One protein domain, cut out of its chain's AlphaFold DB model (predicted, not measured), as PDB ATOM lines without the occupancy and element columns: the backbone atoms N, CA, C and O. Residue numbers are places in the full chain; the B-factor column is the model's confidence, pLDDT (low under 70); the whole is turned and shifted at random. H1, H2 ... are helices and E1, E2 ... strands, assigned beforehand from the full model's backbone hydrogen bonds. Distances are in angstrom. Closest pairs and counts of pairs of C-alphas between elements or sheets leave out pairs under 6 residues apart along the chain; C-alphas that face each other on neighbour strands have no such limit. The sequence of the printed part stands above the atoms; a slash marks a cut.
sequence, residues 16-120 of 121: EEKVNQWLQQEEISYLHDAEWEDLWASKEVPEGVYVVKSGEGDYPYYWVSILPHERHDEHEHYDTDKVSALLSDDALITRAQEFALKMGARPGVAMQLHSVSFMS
ATOM      1  N   GLU A  16     150.211 207.608 218.740       81.75
ATOM      2  CA  GLU A  16     151.064 206.585 218.121       81.75
ATOM      3  C   GLU A  16     152.161 207.170 217.236       81.75
ATOM      4  O   GLU A  16     153.308 206.736 217.293       81.75
ATOM      5  N   GLU A  17     151.843 208.215 216.472       84.25
ATOM      6  CA  GLU A  17     152.822 208.919 215.643       84.25
ATOM      7  C   GLU A  17     153.992 209.456 216.479       84.25
ATOM      8  O   GLU A  17     155.155 209.295 216.108       84.25
ATOM      9  N   LYS A  18     153.690 210.052 217.635       81.94
ATOM     10  CA  LYS A  18     154.696 210.632 218.526       81.94
ATOM     11  C   LYS A  18     155.565 209.543 219.157       81.94
ATOM     12  O   LYS A  18     156.782 209.688 219.208       81.94
ATOM     13  N   VAL A  19     154.947 208.435 219.567       82.00
ATOM     14  CA  VAL A  19     155.638 207.250 220.098       82.00
ATOM     15  C   VAL A  19     156.582 206.645 219.067       82.00
ATOM     16  O   VAL A  19     157.757 206.448 219.364       82.00
ATOM     17  N   ASN A  20     156.122 206.458 217.834       82.69
ATOM     18  CA  ASN A  20     156.946 205.923 216.753       82.69
ATOM     19  C   ASN A  20     158.130 206.834 216.400       82.69
ATOM     20  O   ASN A  20     159.224 206.336 216.140       82.69
ATOM     21  N   GLN A  21     157.951 208.159 216.420       83.38
ATOM     22  CA  GLN A  21     159.056 209.106 216.215       83.38
ATOM     23  C   GLN A  21     160.136 208.985 217.295       83.38
ATOM     24  O   GLN A  21     161.323 209.092 216.991       83.38
ATOM     25  N   TRP A  22     159.739 208.763 218.548       82.56
ATOM     26  CA  TRP A  22     160.679 208.596 219.651       82.56
ATOM     27  C   TRP A  22     161.399 207.245 219.621       82.56
ATOM     28  O   TRP A  22     162.608 207.199 219.836       82.56
ATOM     29  N   LEU A  23     160.691 206.162 219.289       81.38
ATOM     30  CA  LEU A  23     161.267 204.816 219.183       81.38
ATOM     31  C   LEU A  23     162.351 204.709 218.104       81.38
ATOM     32  O   LEU A  23     163.275 203.920 218.236       81.38
ATOM     33  N   GLN A  24     162.291 205.529 217.052       81.62
ATOM     34  CA  GLN A  24     163.332 205.564 216.017       81.62
ATOM     35  C   GLN A  24     164.683 206.115 216.507       81.62
ATOM     36  O   GLN A  24     165.675 206.003 215.788       81.62
ATOM     37  N   GLN A  25     164.730 206.747 217.684       78.69
ATOM     38  CA  GLN A  25     165.917 207.436 218.203       78.69
ATOM     39  C   GLN A  25     166.654 206.649 219.292       78.69
ATOM     40  O   GLN A  25     167.774 207.018 219.642       78.69
ATOM     41  N   GLU A  26     166.046 205.598 219.839       74.19
ATOM     42  CA  GLU A  26     166.524 204.889 221.028       74.19
ATOM     43  C   GLU A  26     166.476 203.366 220.791       74.19
ATOM     44  O   GLU A  26     165.619 202.867 220.065       74.19
ATOM     45  N   GLU A  27     167.376 202.602 221.414       73.50
ATOM     46  CA  GLU A  27     167.376 201.128 221.347       73.50
ATOM     47  C   GLU A  27     166.341 200.534 222.320       73.50
ATOM     48  O   GLU A  27     166.684 199.935 223.340       73.50
ATOM     49  N   ILE A  28     165.056 200.752 222.037       76.00
ATOM     50  CA  ILE A  28     163.929 200.337 222.885       76.00
ATOM     51  C   ILE A  28     162.971 199.465 222.081       76.00
ATOM     52  O   ILE A  28     162.716 199.712 220.903       76.00
ATOM     53  N   SER A  29     162.435 198.433 222.730       79.31
ATOM     54  CA  SER A  29     161.483 197.519 222.100       79.31
ATOM     55  C   SER A  29     160.055 198.040 222.234       79.31
ATOM     56  O   SER A  29     159.630 198.466 223.310       79.31
ATOM     57  N   TYR A  30     159.321 197.994 221.125       81.81
ATOM     58  CA  TYR A  30     157.907 198.334 221.060       81.81
ATOM     59  C   TYR A  30     157.088 197.068 220.920       81.81
ATOM     60  O   TYR A  30     157.396 196.245 220.057       81.81
ATOM     61  N   LEU A  31     156.078 196.921 221.769       77.31
ATOM     62  CA  LEU A  31     155.229 195.740 221.808       77.31
ATOM     63  C   LEU A  31     153.772 196.179 221.937       77.31
ATOM     64  O   LEU A  31     153.431 197.051 222.742       77.31
ATOM     65  N   HIS A  32     152.894 195.586 221.135       79.06
ATOM     66  CA  HIS A  32     151.469 195.664 221.425       79.06
ATOM     67  C   HIS A  32     151.159 194.854 222.684       79.06
ATOM     68  O   HIS A  32     151.817 193.854 222.951       79.06
ATOM     69  N   ASP A  33     150.141 195.260 223.444       73.50
ATOM     70  CA  ASP A  33     149.742 194.565 224.679       73.50
ATOM     71  C   ASP A  33     149.516 193.058 224.458       73.50
ATOM     72  O   ASP A  33     150.006 192.236 225.220       73.50
ATOM     73  N   ALA A  34     148.897 192.675 223.336       72.81
ATOM     74  CA  ALA A  34     148.718 191.268 222.969       72.81
ATOM     75  C   ALA A  34     150.044 190.541 222.654       72.81
ATOM     76  O   ALA A  34     150.238 189.399 223.054       72.81
ATOM     77  N   GLU A  35     150.980 191.197 221.960       74.50
ATOM     78  CA  GLU A  35     152.304 190.617 221.669       74.50
ATOM     79  C   GLU A  35     153.146 190.488 222.942       74.50
ATOM     80  O   GLU A  35     153.963 189.577 223.073       74.50
ATOM     81  N   TRP A  36     152.945 191.409 223.882       72.06
ATOM     82  CA  TRP A  36     153.548 191.378 225.202       72.06
ATOM     83  C   TRP A  36     153.029 190.202 226.032       72.06
ATOM     84  O   TRP A  36     153.840 189.480 226.609       72.06
ATOM     85  N   GLU A  37     151.711 189.969 226.036       69.44
ATOM     86  CA  GLU A  37     151.083 188.794 226.659       69.44
ATOM     87  C   GLU A  37     151.658 187.481 226.074       69.44
ATOM     88  O   GLU A  37     152.046 186.583 226.826       69.44
ATOM     89  N   ASP A  38     151.814 187.387 224.749       71.75
ATOM     90  CA  ASP A  38     152.348 186.193 224.074       71.75
ATOM     91  C   ASP A  38     153.847 185.949 224.352       71.75
ATOM     92  O   ASP A  38     154.256 184.826 224.669       71.75
ATOM     93  N   LEU A  39     154.685 186.990 224.254       67.69
ATOM     94  CA  LEU A  39     156.119 186.913 224.581       67.69
ATOM     95  C   LEU A  39     156.350 186.566 226.053       67.69
ATOM     96  O   LEU A  39     157.343 185.927 226.412       67.69
ATOM     97  N   TRP A  40     155.432 186.992 226.915       62.75
ATOM     98  CA  TRP A  40     155.450 186.634 228.318       62.75
ATOM     99  C   TRP A  40     155.121 185.160 228.533       62.75
ATOM    100  O   TRP A  40     155.890 184.454 229.192       62.75
ATOM    101  N   ALA A  41     154.042 184.668 227.921       64.25
ATOM    102  CA  ALA A  41     153.642 183.267 228.014       64.25
ATOM    103  C   ALA A  41     154.758 182.309 227.552       64.25
ATOM    104  O   ALA A  41     154.909 181.213 228.104       64.25
ATOM    105  N   SER A  42     155.585 182.722 226.585       65.88
ATOM    106  CA  SER A  42     156.730 181.932 226.118       65.88
ATOM    107  C   SER A  42     157.944 181.956 227.058       65.88
ATOM    108  O   SER A  42     158.836 181.119 226.912       65.88
ATOM    109  N   LYS A  43     157.975 182.852 228.056       61.75
ATOM    110  CA  LYS A  43     159.112 183.101 228.966       61.75
ATOM    111  C   LYS A  43     160.387 183.554 228.243       61.75
ATOM    112  O   LYS A  43     161.487 183.389 228.773       61.75
ATOM    113  N   GLU A  44     160.246 184.132 227.053       63.84
ATOM    114  CA  GLU A  44     161.360 184.592 226.216       63.84
ATOM    115  C   GLU A  44     161.544 186.116 226.253       63.84
ATOM    116  O   GLU A  44     162.249 186.665 225.409       63.84
ATOM    117  N   VAL A  45     160.940 186.819 227.223       61.22
ATOM    118  CA  VAL A  45     161.094 188.277 227.355       61.22
ATOM    119  C   VAL A  45     162.538 188.608 227.765       61.22
ATOM    120  O   VAL A  45     162.980 188.167 228.831       61.22
ATOM    121  N   PRO A  46     163.293 189.368 226.950       63.28
ATOM    122  CA  PRO A  46     164.624 189.829 227.334       63.28
ATOM    123  C   PRO A  46     164.575 190.786 228.541       63.28
ATOM    124  O   PRO A  46     163.522 191.264 228.948       63.28
ATOM    125  N   GLU A  47     165.728 191.098 229.128       69.56
ATOM    126  CA  GLU A  47     165.821 192.196 230.096       69.56
ATOM    127  C   GLU A  47     165.933 193.526 229.339       69.56
ATOM    128  O   GLU A  47     166.740 193.649 228.413       69.56
ATOM    129  N   GLY A  48     165.138 194.534 229.712       73.69
ATOM    130  CA  GLY A  48     165.161 195.809 229.002       73.69
ATOM    131  C   GLY A  48     164.061 196.792 229.386       73.69
ATOM    132  O   GLY A  48     163.306 196.592 230.333       73.69
ATOM    133  N   VAL A  49     164.006 197.886 228.627       79.56
ATOM    134  CA  VAL A  49     162.937 198.886 228.685       79.56
ATOM    135  C   VAL A  49     162.007 198.630 227.505       79.56
ATOM    136  O   VAL A  49     162.463 198.544 226.363       79.56
ATOM    137  N   TYR A  50     160.712 198.532 227.785       80.94
ATOM    138  CA  TYR A  50     159.678 198.228 226.802       80.94
ATOM    139  C   TYR A  50     158.654 199.343 226.747       80.94
ATOM    140  O   TYR A  50     158.267 199.866 227.790       80.94
ATOM    141  N   VAL A  51     158.189 199.674 225.545       84.19
ATOM    142  CA  VAL A  51     157.005 200.515 225.348       84.19
ATOM    143  C   VAL A  51     155.847 199.627 224.960       84.19
ATOM    144  O   VAL A  51     155.895 198.980 223.915       84.19
ATOM    145  N   VAL A  52     154.807 199.641 225.786       82.75
ATOM    146  CA  VAL A  52     153.594 198.856 225.570       82.75
ATOM    147  C   VAL A  52     152.413 199.791 225.322       82.75
ATOM    148  O   VAL A  52     152.302 200.846 225.951       82.75
ATOM    149  N   LYS A  53     151.552 199.424 224.370       84.12
ATOM    150  CA  LYS A  53     150.338 200.163 223.982       84.12
ATOM    151  C   LYS A  53     149.083 199.430 224.475       84.12
ATOM    152  O   LYS A  53     148.785 198.373 223.929       84.12
ATOM    153  N   SER A  54     148.309 200.017 225.398       73.94
ATOM    154  CA  SER A  54     146.959 199.547 225.799       73.94
ATOM    155  C   SER A  54     145.896 200.306 225.034       73.94
ATOM    156  O   SER A  54     145.852 201.543 225.029       73.94
ATOM    157  N   GLY A  55     144.939 199.531 224.536       66.62
ATOM    158  CA  GLY A  55     143.686 200.023 223.998       66.62
ATOM    159  C   GLY A  55     143.758 200.412 222.526       66.62
ATOM    160  O   GLY A  55     144.817 200.676 221.952       66.62
ATOM    161  N   GLU A  56     142.576 200.458 221.920       62.72
ATOM    162  CA  GLU A  56     142.357 200.930 220.556       62.72
ATOM    163  C   GLU A  56     141.585 202.257 220.592       62.72
ATOM    164  O   GLU A  56     140.632 202.406 221.359       62.72
ATOM    165  N   GLY A  57     141.994 203.239 219.779       62.22
ATOM    166  CA  GLY A  57     141.319 204.535 219.672       62.22
ATOM    167  C   GLY A  57     142.232 205.683 219.232       62.22
ATOM    168  O   GLY A  57     143.425 205.491 219.002       62.22
ATOM    169  N   ASP A  58     141.660 206.889 219.148       64.75
ATOM    170  CA  ASP A  58     142.353 208.109 218.692       64.75
ATOM    171  C   ASP A  58     143.468 208.581 219.652       64.75
ATOM    172  O   ASP A  58     144.361 209.327 219.253       64.75
ATOM    173  N   TYR A  59     143.431 208.128 220.913       66.88
ATOM    174  CA  TYR A  59     144.435 208.408 221.945       66.88
ATOM    175  C   TYR A  59     144.745 207.132 222.740       66.88
ATOM    176  O   TYR A  59     144.109 206.882 223.765       66.88
ATOM    177  N   PRO A  60     145.679 206.293 222.261       73.94
ATOM    178  CA  PRO A  60     146.079 205.097 222.985       73.94
ATOM    179  C   PRO A  60     146.790 205.453 224.295       73.94
ATOM    180  O   PRO A  60     147.459 206.487 224.409       73.94
ATOM    181  N   TYR A  61     146.684 204.562 225.277       76.94
ATOM    182  CA  TYR A  61     147.494 204.643 226.485       76.94
ATOM    183  C   TYR A  61     148.800 203.893 226.248       76.94
ATOM    184  O   TYR A  61     148.802 202.774 225.739       76.94
ATOM    185  N   TYR A  62     149.909 204.507 226.633       82.62
ATOM    186  CA  TYR A  62     151.243 203.933 226.530       82.62
ATOM    187  C   TYR A  62     151.846 203.796 227.917       82.62
ATOM    188  O   TYR A  62     151.602 204.637 228.779       82.62
ATOM    189  N   TRP A  63     152.665 202.778 228.148       83.06
ATOM    190  CA  TRP A  63     153.529 202.751 229.322       83.06
ATOM    191  C   TRP A  63     154.905 202.205 229.014       83.06
ATOM    192  O   TRP A  63     155.110 201.447 228.068       83.06
ATOM    193  N   VAL A  64     155.848 202.604 229.863       81.62
ATOM    194  CA  VAL A  64     157.150 201.970 229.964       81.62
ATOM    195  C   VAL A  64     157.050 200.837 230.963       81.62
ATOM    196  O   VAL A  64     156.623 201.068 232.095       81.62
ATOM    197  N   SER A  65     157.488 199.653 230.554       78.56
ATOM    198  CA  SER A  65     157.652 198.496 231.422       78.56
ATOM    199  C   SER A  65     159.118 198.092 231.490       78.56
ATOM    200  O   SER A  65     159.781 197.993 230.460       78.56
ATOM    201  N   ILE A  66     159.621 197.835 232.697       75.50
ATOM    202  CA  ILE A  66     160.870 197.067 232.901       75.50
ATOM    203  C   ILE A  66     160.548 195.584 233.119       75.50
ATOM    204  O   ILE A  66     161.378 194.704 232.912       75.50
ATOM    205  N   LEU A  67     159.313 195.314 233.547       66.56
ATOM    206  CA  LEU A  67     158.826 193.988 233.871       66.56
ATOM    207  C   LEU A  67     157.480 193.727 233.190       66.56
ATOM    208  O   LEU A  67     156.694 194.661 233.031       66.56
ATOM    209  N   PRO A  68     157.193 192.478 232.824       53.97
ATOM    210  CA  PRO A  68     155.897 192.022 232.336       53.97
ATOM    211  C   PRO A  68     154.716 192.485 233.190       53.97
ATOM    212  O   PRO A  68     154.582 192.163 234.369       53.97
ATOM    213  N   HIS A  69     153.826 193.260 232.585       53.00
ATOM    214  CA  HIS A  69     152.473 193.406 233.094       53.00
ATOM    215  C   HIS A  69     151.697 192.102 232.837       53.00
ATOM    216  O   HIS A  69     151.557 191.707 231.685       53.00
ATOM    217  N   GLU A  70     151.220 191.431 233.888       49.69
ATOM    218  CA  GLU A  70     150.224 190.355 233.766       49.69
ATOM    219  C   GLU A  70     148.816 190.932 233.905       49.69
ATOM    220  O   GLU A  70     148.600 191.926 234.608       49.69
ATOM    221  N   ARG A  71     147.833 190.263 233.297       47.00
ATOM    222  CA  ARG A  71     146.443 190.454 233.705       47.00
ATOM    223  C   ARG A  71     146.283 190.041 235.168       47.00
ATOM    224  O   ARG A  71     146.859 189.060 235.627       47.00
ATOM    225  N   HIS A  72     145.480 190.805 235.904       41.22
ATOM    226  CA  HIS A  72     145.254 190.664 237.349       41.22
ATOM    227  C   HIS A  72     144.728 189.288 237.813       41.22
ATOM    228  O   HIS A  72     144.571 189.079 239.013       41.22
ATOM    229  N   ASP A  73     144.390 188.388 236.897       43.22
ATOM    230  CA  ASP A  73     143.739 187.102 237.123       43.22
ATOM    231  C   ASP A  73     144.613 185.874 236.798       43.22
ATOM    232  O   ASP A  73     144.267 184.773 237.228       43.22
ATOM    233  N   GLU A  74     145.768 186.037 236.148       48.12
ATOM    234  CA  GLU A  74     146.674 184.934 235.781       48.12
ATOM    235  C   GLU A  74     147.936 184.931 236.653       48.12
ATOM    236  O   GLU A  74     149.037 185.204 236.207       48.12
ATOM    237  N   HIS A  75     147.783 184.636 237.944       46.31
ATOM    238  CA  HIS A  75     148.907 184.573 238.880       46.31
ATOM    239  C   HIS A  75     149.645 183.223 238.824       46.31
ATOM    240  O   HIS A  75     149.456 182.381 239.704       46.31
ATOM    241  N   GLU A  76     150.544 183.029 237.858       48.94
ATOM    242  CA  GLU A  76     151.547 181.951 237.909       48.94
ATOM    243  C   GLU A  76     152.972 182.512 238.062       48.94
ATOM    244  O   GLU A  76     153.707 182.744 237.114       48.94
ATOM    245  N   HIS A  77     153.366 182.667 239.329       50.28
ATOM    246  CA  HIS A  77     154.739 182.728 239.845       50.28
ATOM    247  C   HIS A  77     155.768 183.546 239.048       50.28
ATOM    248  O   HIS A  77     156.596 183.013 238.308       50.28
ATOM    249  N   TYR A  78     155.854 184.832 239.383       54.66
ATOM    250  CA  TYR A  78     157.097 185.572 239.204       54.66
ATOM    251  C   TYR A  78     158.251 184.917 239.979       54.66
ATOM    252  O   TYR A  78     158.119 184.607 241.167       54.66
ATOM    253  N   ASP A  79     159.404 184.772 239.322       61.00
ATOM    254  CA  ASP A  79     160.680 184.555 240.003       61.00
ATOM    255  C   ASP A  79     161.018 185.829 240.788       61.00
ATOM    256  O   ASP A  79     161.435 186.852 240.236       61.00
ATOM    257  N   THR A  80     160.763 185.778 242.093       60.72
ATOM    258  CA  THR A  80     160.903 186.920 242.997       60.72
ATOM    259  C   THR A  80     162.323 187.447 243.066       60.72
ATOM    260  O   THR A  80     162.511 188.638 243.318       60.72
ATOM    261  N   ASP A  81     163.316 186.592 242.828       65.69
ATOM    262  CA  ASP A  81     164.719 186.987 242.880       65.69
ATOM    263  C   ASP A  81     165.070 187.818 241.643       65.69
ATOM    264  O   ASP A  81     165.728 188.853 241.765       65.69
ATOM    265  N   LYS A  82     164.546 187.446 240.467       66.31
ATOM    266  CA  LYS A  82     164.693 188.245 239.237       66.31
ATOM    267  C   LYS A  82     163.996 189.595 239.333       66.31
ATOM    268  O   LYS A  82     164.587 190.614 238.985       66.31
ATOM    269  N   VAL A  83     162.765 189.621 239.846       66.88
ATOM    270  CA  VAL A  83     162.036 190.877 240.081       66.88
ATOM    271  C   VAL A  83     162.804 191.766 241.048       66.88
ATOM    272  O   VAL A  83     163.004 192.945 240.775       66.88
ATOM    273  N   SER A  84     163.273 191.202 242.162       68.31
ATOM    274  CA  SER A  84     164.028 191.953 243.165       68.31
ATOM    275  C   SER A  84     165.338 192.501 242.603       68.31
ATOM    276  O   SER A  84     165.697 193.633 242.918       68.31
ATOM    277  N   ALA A  85     166.033 191.740 241.753       71.31
ATOM    278  CA  ALA A  85     167.245 192.197 241.079       71.31
ATOM    279  C   ALA A  85     166.963 193.379 240.137       71.31
ATOM    280  O   ALA A  85     167.658 194.389 240.214       71.31
ATOM    281  N   LEU A  86     165.907 193.296 239.323       70.31
ATOM    282  CA  LEU A  86     165.514 194.359 238.390       70.31
ATOM    283  C   LEU A  86     165.009 195.618 239.108       70.31
ATOM    284  O   LEU A  86     165.335 196.731 238.709       70.31
ATOM    285  N   LEU A  87     164.265 195.458 240.208       71.12
ATOM    286  CA  LEU A  87     163.837 196.573 241.063       71.12
ATOM    287  C   LEU A  87     164.986 197.198 241.867       71.12
ATOM    288  O   LEU A  87     164.823 198.290 242.402       71.12
ATOM    289  N   SER A  88     166.124 196.510 241.968       75.19
ATOM    290  CA  SER A  88     167.338 197.024 242.611       75.19
ATOM    291  C   SER A  88     168.336 197.608 241.605       75.19
ATOM    292  O   SER A  88     169.393 198.093 242.011       75.19
ATOM    293  N   ASP A  89     168.037 197.560 240.302       81.44
ATOM    294  CA  ASP A  89     168.870 198.155 239.260       81.44
ATOM    295  C   ASP A  89     168.504 199.634 239.064       81.44
ATOM    296  O   ASP A  89     167.689 200.012 238.215       81.44
ATOM    297  N   ASP A  90     169.146 200.491 239.860       83.75
ATOM    298  CA  ASP A  90     168.969 201.945 239.806       83.75
ATOM    299  C   ASP A  90     169.236 202.525 238.407       83.75
ATOM    300  O   ASP A  90     168.607 203.513 238.014       83.75
ATOM    301  N   ALA A  91     170.154 201.936 237.633       85.69
ATOM    302  CA  ALA A  91     170.496 202.430 236.304       85.69
ATOM    303  C   ALA A  91     169.379 202.127 235.297       85.69
ATOM    304  O   ALA A  91     169.024 202.991 234.487       85.69
ATOM    305  N   LEU A  92     168.800 200.929 235.369       82.12
ATOM    306  CA  LEU A  92     167.664 200.520 234.547       82.12
ATOM    307  C   LEU A  92     166.410 201.337 234.881       82.12
ATOM    308  O   LEU A  92     165.748 201.845 233.974       82.12
ATOM    309  N   ILE A  93     166.134 201.542 236.173       82.31
ATOM    310  CA  ILE A  93     165.023 202.380 236.642       82.31
ATOM    311  C   ILE A  93     165.199 203.820 236.166       82.31
ATOM    312  O   ILE A  93     164.292 204.374 235.546       82.31
ATOM    313  N   THR A  94     166.372 204.417 236.388       87.44
ATOM    314  CA  THR A  94     166.655 205.793 235.953       87.44
ATOM    315  C   THR A  94     166.455 205.936 234.447       87.44
ATOM    316  O   THR A  94     165.788 206.868 233.999       87.44
ATOM    317  N   ARG A  95     166.940 204.973 233.654       85.62
ATOM    318  CA  ARG A  95     166.754 204.971 232.198       85.62
ATOM    319  C   ARG A  95     165.278 204.919 231.802       85.62
ATOM    320  O   ARG A  95     164.865 205.678 230.929       85.62
ATOM    321  N   ALA A  96     164.481 204.058 232.432       83.94
ATOM    322  CA  ALA A  96     163.047 203.954 232.158       83.94
ATOM    323  C   ALA A  96     162.304 205.262 232.480       83.94
ATOM    324  O   ALA A  96     161.455 205.706 231.707       83.94
ATOM    325  N   GLN A  97     162.658 205.912 233.590       85.88
ATOM    326  CA  GLN A  97     162.077 207.185 234.010       85.88
ATOM    327  C   GLN A  97     162.466 208.342 233.082       85.88
ATOM    328  O   GLN A  97     161.603 209.113 232.655       85.88
ATOM    329  N   GLU A  98     163.752 208.464 232.743       86.62
ATOM    330  CA  GLU A  98     164.251 209.454 231.783       86.62
ATOM    331  C   GLU A  98     163.587 209.281 230.420       86.62
ATOM    332  O   GLU A  98     163.181 210.259 229.788       86.62
ATOM    333  N   PHE A  99     163.435 208.032 229.984       84.56
ATOM    334  CA  PHE A  99     162.745 207.726 228.749       84.56
ATOM    335  C   PHE A  99     161.267 208.125 228.827       84.56
ATOM    336  O   PHE A  99     160.817 208.892 227.983       84.56
ATOM    337  N   ALA A 100     160.528 207.747 229.873       83.50
ATOM    338  CA  ALA A 100     159.134 208.164 230.038       83.50
ATOM    339  C   ALA A 100     158.967 209.699 230.018       83.50
ATOM    340  O   ALA A 100     158.050 210.218 229.378       83.50
ATOM    341  N   LEU A 101     159.878 210.448 230.653       86.06
ATOM    342  CA  LEU A 101     159.897 211.914 230.596       86.06
ATOM    343  C   LEU A 101     160.105 212.440 229.169       86.06
ATOM    344  O   LEU A 101     159.377 213.338 228.738       86.06
ATOM    345  N   LYS A 102     161.069 211.883 228.421       83.06
ATOM    346  CA  LYS A 102     161.282 212.215 226.998       83.06
ATOM    347  C   LYS A 102     160.025 211.931 226.166       83.06
ATOM    348  O   LYS A 102     159.676 212.735 225.302       83.06
ATOM    349  N   MET A 103     159.311 210.853 226.495       77.69
ATOM    350  CA  MET A 103     158.033 210.451 225.894       77.69
ATOM    351  C   MET A 103     156.834 211.290 226.376       77.69
ATOM    352  O   MET A 103     155.679 211.008 226.052       77.69
ATOM    353  N   GLY A 104     157.066 212.361 227.135       79.31
ATOM    354  CA  GLY A 104     156.025 213.298 227.547       79.31
ATOM    355  C   GLY A 104     155.185 212.842 228.737       79.31
ATOM    356  O   GLY A 104     154.171 213.488 229.025       79.31
ATOM    357  N   ALA A 105     155.597 211.796 229.459       82.44
ATOM    358  CA  ALA A 105     155.029 211.511 230.767       82.44
ATOM    359  C   ALA A 105     155.240 212.720 231.691       82.44
ATOM    360  O   ALA A 105     156.280 213.386 231.687       82.44
ATOM    361  N   ARG A 106     154.234 213.026 232.514       81.81
ATOM    362  CA  ARG A 106     154.359 214.092 233.516       81.81
ATOM    363  C   ARG A 106     155.398 213.672 234.562       81.81
ATOM    364  O   ARG A 106     155.413 212.498 234.914       81.81
ATOM    365  N   PRO A 107     156.177 214.591 235.160       81.62
ATOM    366  CA  PRO A 107     157.169 214.224 236.173       81.62
ATOM    367  C   PRO A 107     156.611 213.382 237.322       81.62
ATOM    368  O   PRO A 107     157.213 212.390 237.702       81.62
ATOM    369  N   GLY A 108     155.414 213.705 237.821       75.94
ATOM    370  CA  GLY A 108     154.773 212.904 238.868       75.94
ATOM    371  C   GLY A 108     154.419 211.476 238.437       75.94
ATOM    372  O   GLY A 108     154.434 210.588 239.272       75.94
ATOM    373  N   VAL A 109     154.142 211.259 237.150       75.75
ATOM    374  CA  VAL A 109     153.861 209.940 236.566       75.75
ATOM    375  C   VAL A 109     155.164 209.186 236.312       75.75
ATOM    376  O   VAL A 109     155.291 208.039 236.710       75.75
ATOM    377  N   ALA A 110     156.162 209.847 235.721       77.19
ATOM    378  CA  ALA A 110     157.462 209.243 235.443       77.19
ATOM    379  C   ALA A 110     158.199 208.791 236.708       77.19
ATOM    380  O   ALA A 110     158.941 207.821 236.672       77.19
ATOM    381  N   MET A 111     157.992 209.483 237.828       73.88
ATOM    382  CA  MET A 111     158.586 209.121 239.117       73.88
ATOM    383  C   MET A 111     157.748 208.099 239.900       73.88
ATOM    384  O   MET A 111     158.210 207.589 240.921       73.88
ATOM    385  N   GLN A 112     156.514 207.815 239.468       68.00
ATOM    386  CA  GLN A 112     155.661 206.827 240.116       68.00
ATOM    387  C   GLN A 112     156.013 205.437 239.607       68.00
ATOM    388  O   GLN A 112     155.690 205.052 238.488       68.00
ATOM    389  N   LEU A 113     156.673 204.676 240.473       64.88
ATOM    390  CA  LEU A 113     156.866 203.252 240.278       64.88
ATOM    391  C   LEU A 113     155.625 202.539 240.807       64.88
ATOM    392  O   LEU A 113     155.392 202.485 242.016       64.88
ATOM    393  N   HIS A 114     154.802 202.020 239.903       62.84
ATOM    394  CA  HIS A 114     153.651 201.215 240.288       62.84
ATOM    395  C   HIS A 114     154.089 199.782 240.581       62.84
ATOM    396  O   HIS A 114     154.049 198.942 239.694       62.84
ATOM    397  N   SER A 115     154.480 199.496 241.827       53.44
ATOM    398  CA  SER A 115     154.668 198.120 242.294       53.44
ATOM    399  C   SER A 115     153.327 197.554 242.761       53.44
ATOM    400  O   SER A 115     152.829 197.936 243.824       53.44
ATOM    401  N   VAL A 116     152.729 196.639 242.002       48.94
ATOM    402  CA  VAL A 116     151.588 195.869 242.511       48.94
ATOM    403  C   VAL A 116     152.120 194.596 243.154       48.94
ATOM    404  O   VAL A 116     152.609 193.707 242.469       48.94
ATOM    405  N   SER A 117     152.063 194.535 244.485       40.97
ATOM    406  CA  SER A 117     152.371 193.322 245.244       40.97
ATOM    407  C   SER A 117     151.119 192.462 245.353       40.97
ATOM    408  O   SER A 117     150.147 192.871 245.987       40.97
ATOM    409  N   PHE A 118     151.150 191.260 244.786       46.16
ATOM    410  CA  PHE A 118     150.092 190.273 244.994       46.16
ATOM    411  C   PHE A 118     150.539 189.244 246.033       46.16
ATOM    412  O   PHE A 118     151.643 188.711 245.962       46.16
ATOM    413  N   MET A 119     149.680 188.982 247.022       34.19
ATOM    414  CA  MET A 119     149.836 187.850 247.934       34.19
ATOM    415  C   MET A 119     149.135 186.636 247.324       34.19
ATOM    416  O   MET A 119     147.906 186.592 247.304       34.19
ATOM    417  N   SER A 120     149.896 185.639 246.878       39.81
ATOM    418  CA  SER A 120     149.362 184.288 246.677       39.81
ATOM    419  C   SER A 120     149.419 183.535 248.012       39.81
ATOM    420  O   SER A 120     150.482 183.481 248.638       39.81
TER     421      SER A 120
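This is residues 16 to 120 of the 121 residues of an uncharacterized protein of Kipferlia bialata (UniProt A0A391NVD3). A small three-stranded sheet makes the middle of the domain, with helices on both of its faces: H1 and H4 cover one face over different strands, and H2 stands up from the other. H5 packs on H4, while H3, reached through the long unnamed stretch 66 to 79, lies away from the sheet, and residues 111 to 120 trail as an unnamed tail. The printed part has 105 residues, with five named helices and three named strands in the order H1 E1 H2 E2 E3 H3 H4 H5. The sheet runs E1 E2 E3 and is mixed, and the class is mixed, helices and strands. The whole is compact and rounded, with a radius of gyration of the C-alphas of 13.9 A and spans of 38 by 30 by 24 A.

H1, residues 16 to 23, is on the sheet of E1, residues 29 to 32, E2, residues 50 to 54, and E3, residues 61 to 65. Its height over the sheet is 9.5 A, on a local plane that only just has enough C-alphas, 6, and it runs along E2 at 1 degrees on the local plane. E1 and E2 are parallel neighbours at 18 degrees, with N 51 and O 29 within hydrogen-bond range at 2.9 A. H2, residues 33 to 41, is on the opposite face from H1, over E1 at a height over the sheet of 7.4 A, and stands up from the sheet at 51 degrees; its closest C-alphas to E2 are those of Asp 33 and Lys 53, 5.7 A apart. E1, H2 and E2 form a strand-helix-strand unit, two parallel neighbour strands with a helix between, and its crossover is right-handed. E2 and E3 form a hairpin, antiparallel at 151 degrees, with N 54 and O 61 at 2.8 A, within hydrogen-bond range. H3, residues 80 to 87, is not on the sheet. H4, residues 90 to 102, is on the same face as H1 and lies over E3; their closest C-alphas, Val 64 and Ala 100, are 6.5 A apart. H1 and H4 are only just apart, closest 8.2 A. H3 and H4 are close but not clearly touching, Leu 87 and Ile 93 having the closest C-alphas at 7.4 A, with a steep tilt of 55 degrees, the same way. H5, residues 107 to 110, touches H4 through residues 97 to 101 of H4 alone, the closest C-alphas being those of Gln 97 and Ala 110, 5.3 A apart. Every O i to N i+4 pair is within hydrogen-bond range in H1, H2, H3 and H4; H5 is too short for such a pair.

H1 begins at C-alpha 16 (151.064, 206.585, 218.121) and is 10.4 A long. H2 measures 12.4 A, E2 12.8 A and E3 12.9 A. H4 is 18.1 A long, from C-alpha 90 at (168.969, 201.945, 239.806). H5 ends at C-alpha 110 (157.462, 209.243, 235.443).

The farthest C-alphas, Gln 21 and Ser 120, are 40.5 A apart. The printed part has no cut, and the link E3 to H3 is long. Mean pLDDT of the printed part is 70.8, with 42 residues under 70, among them 67 to 84 and 112 to 120.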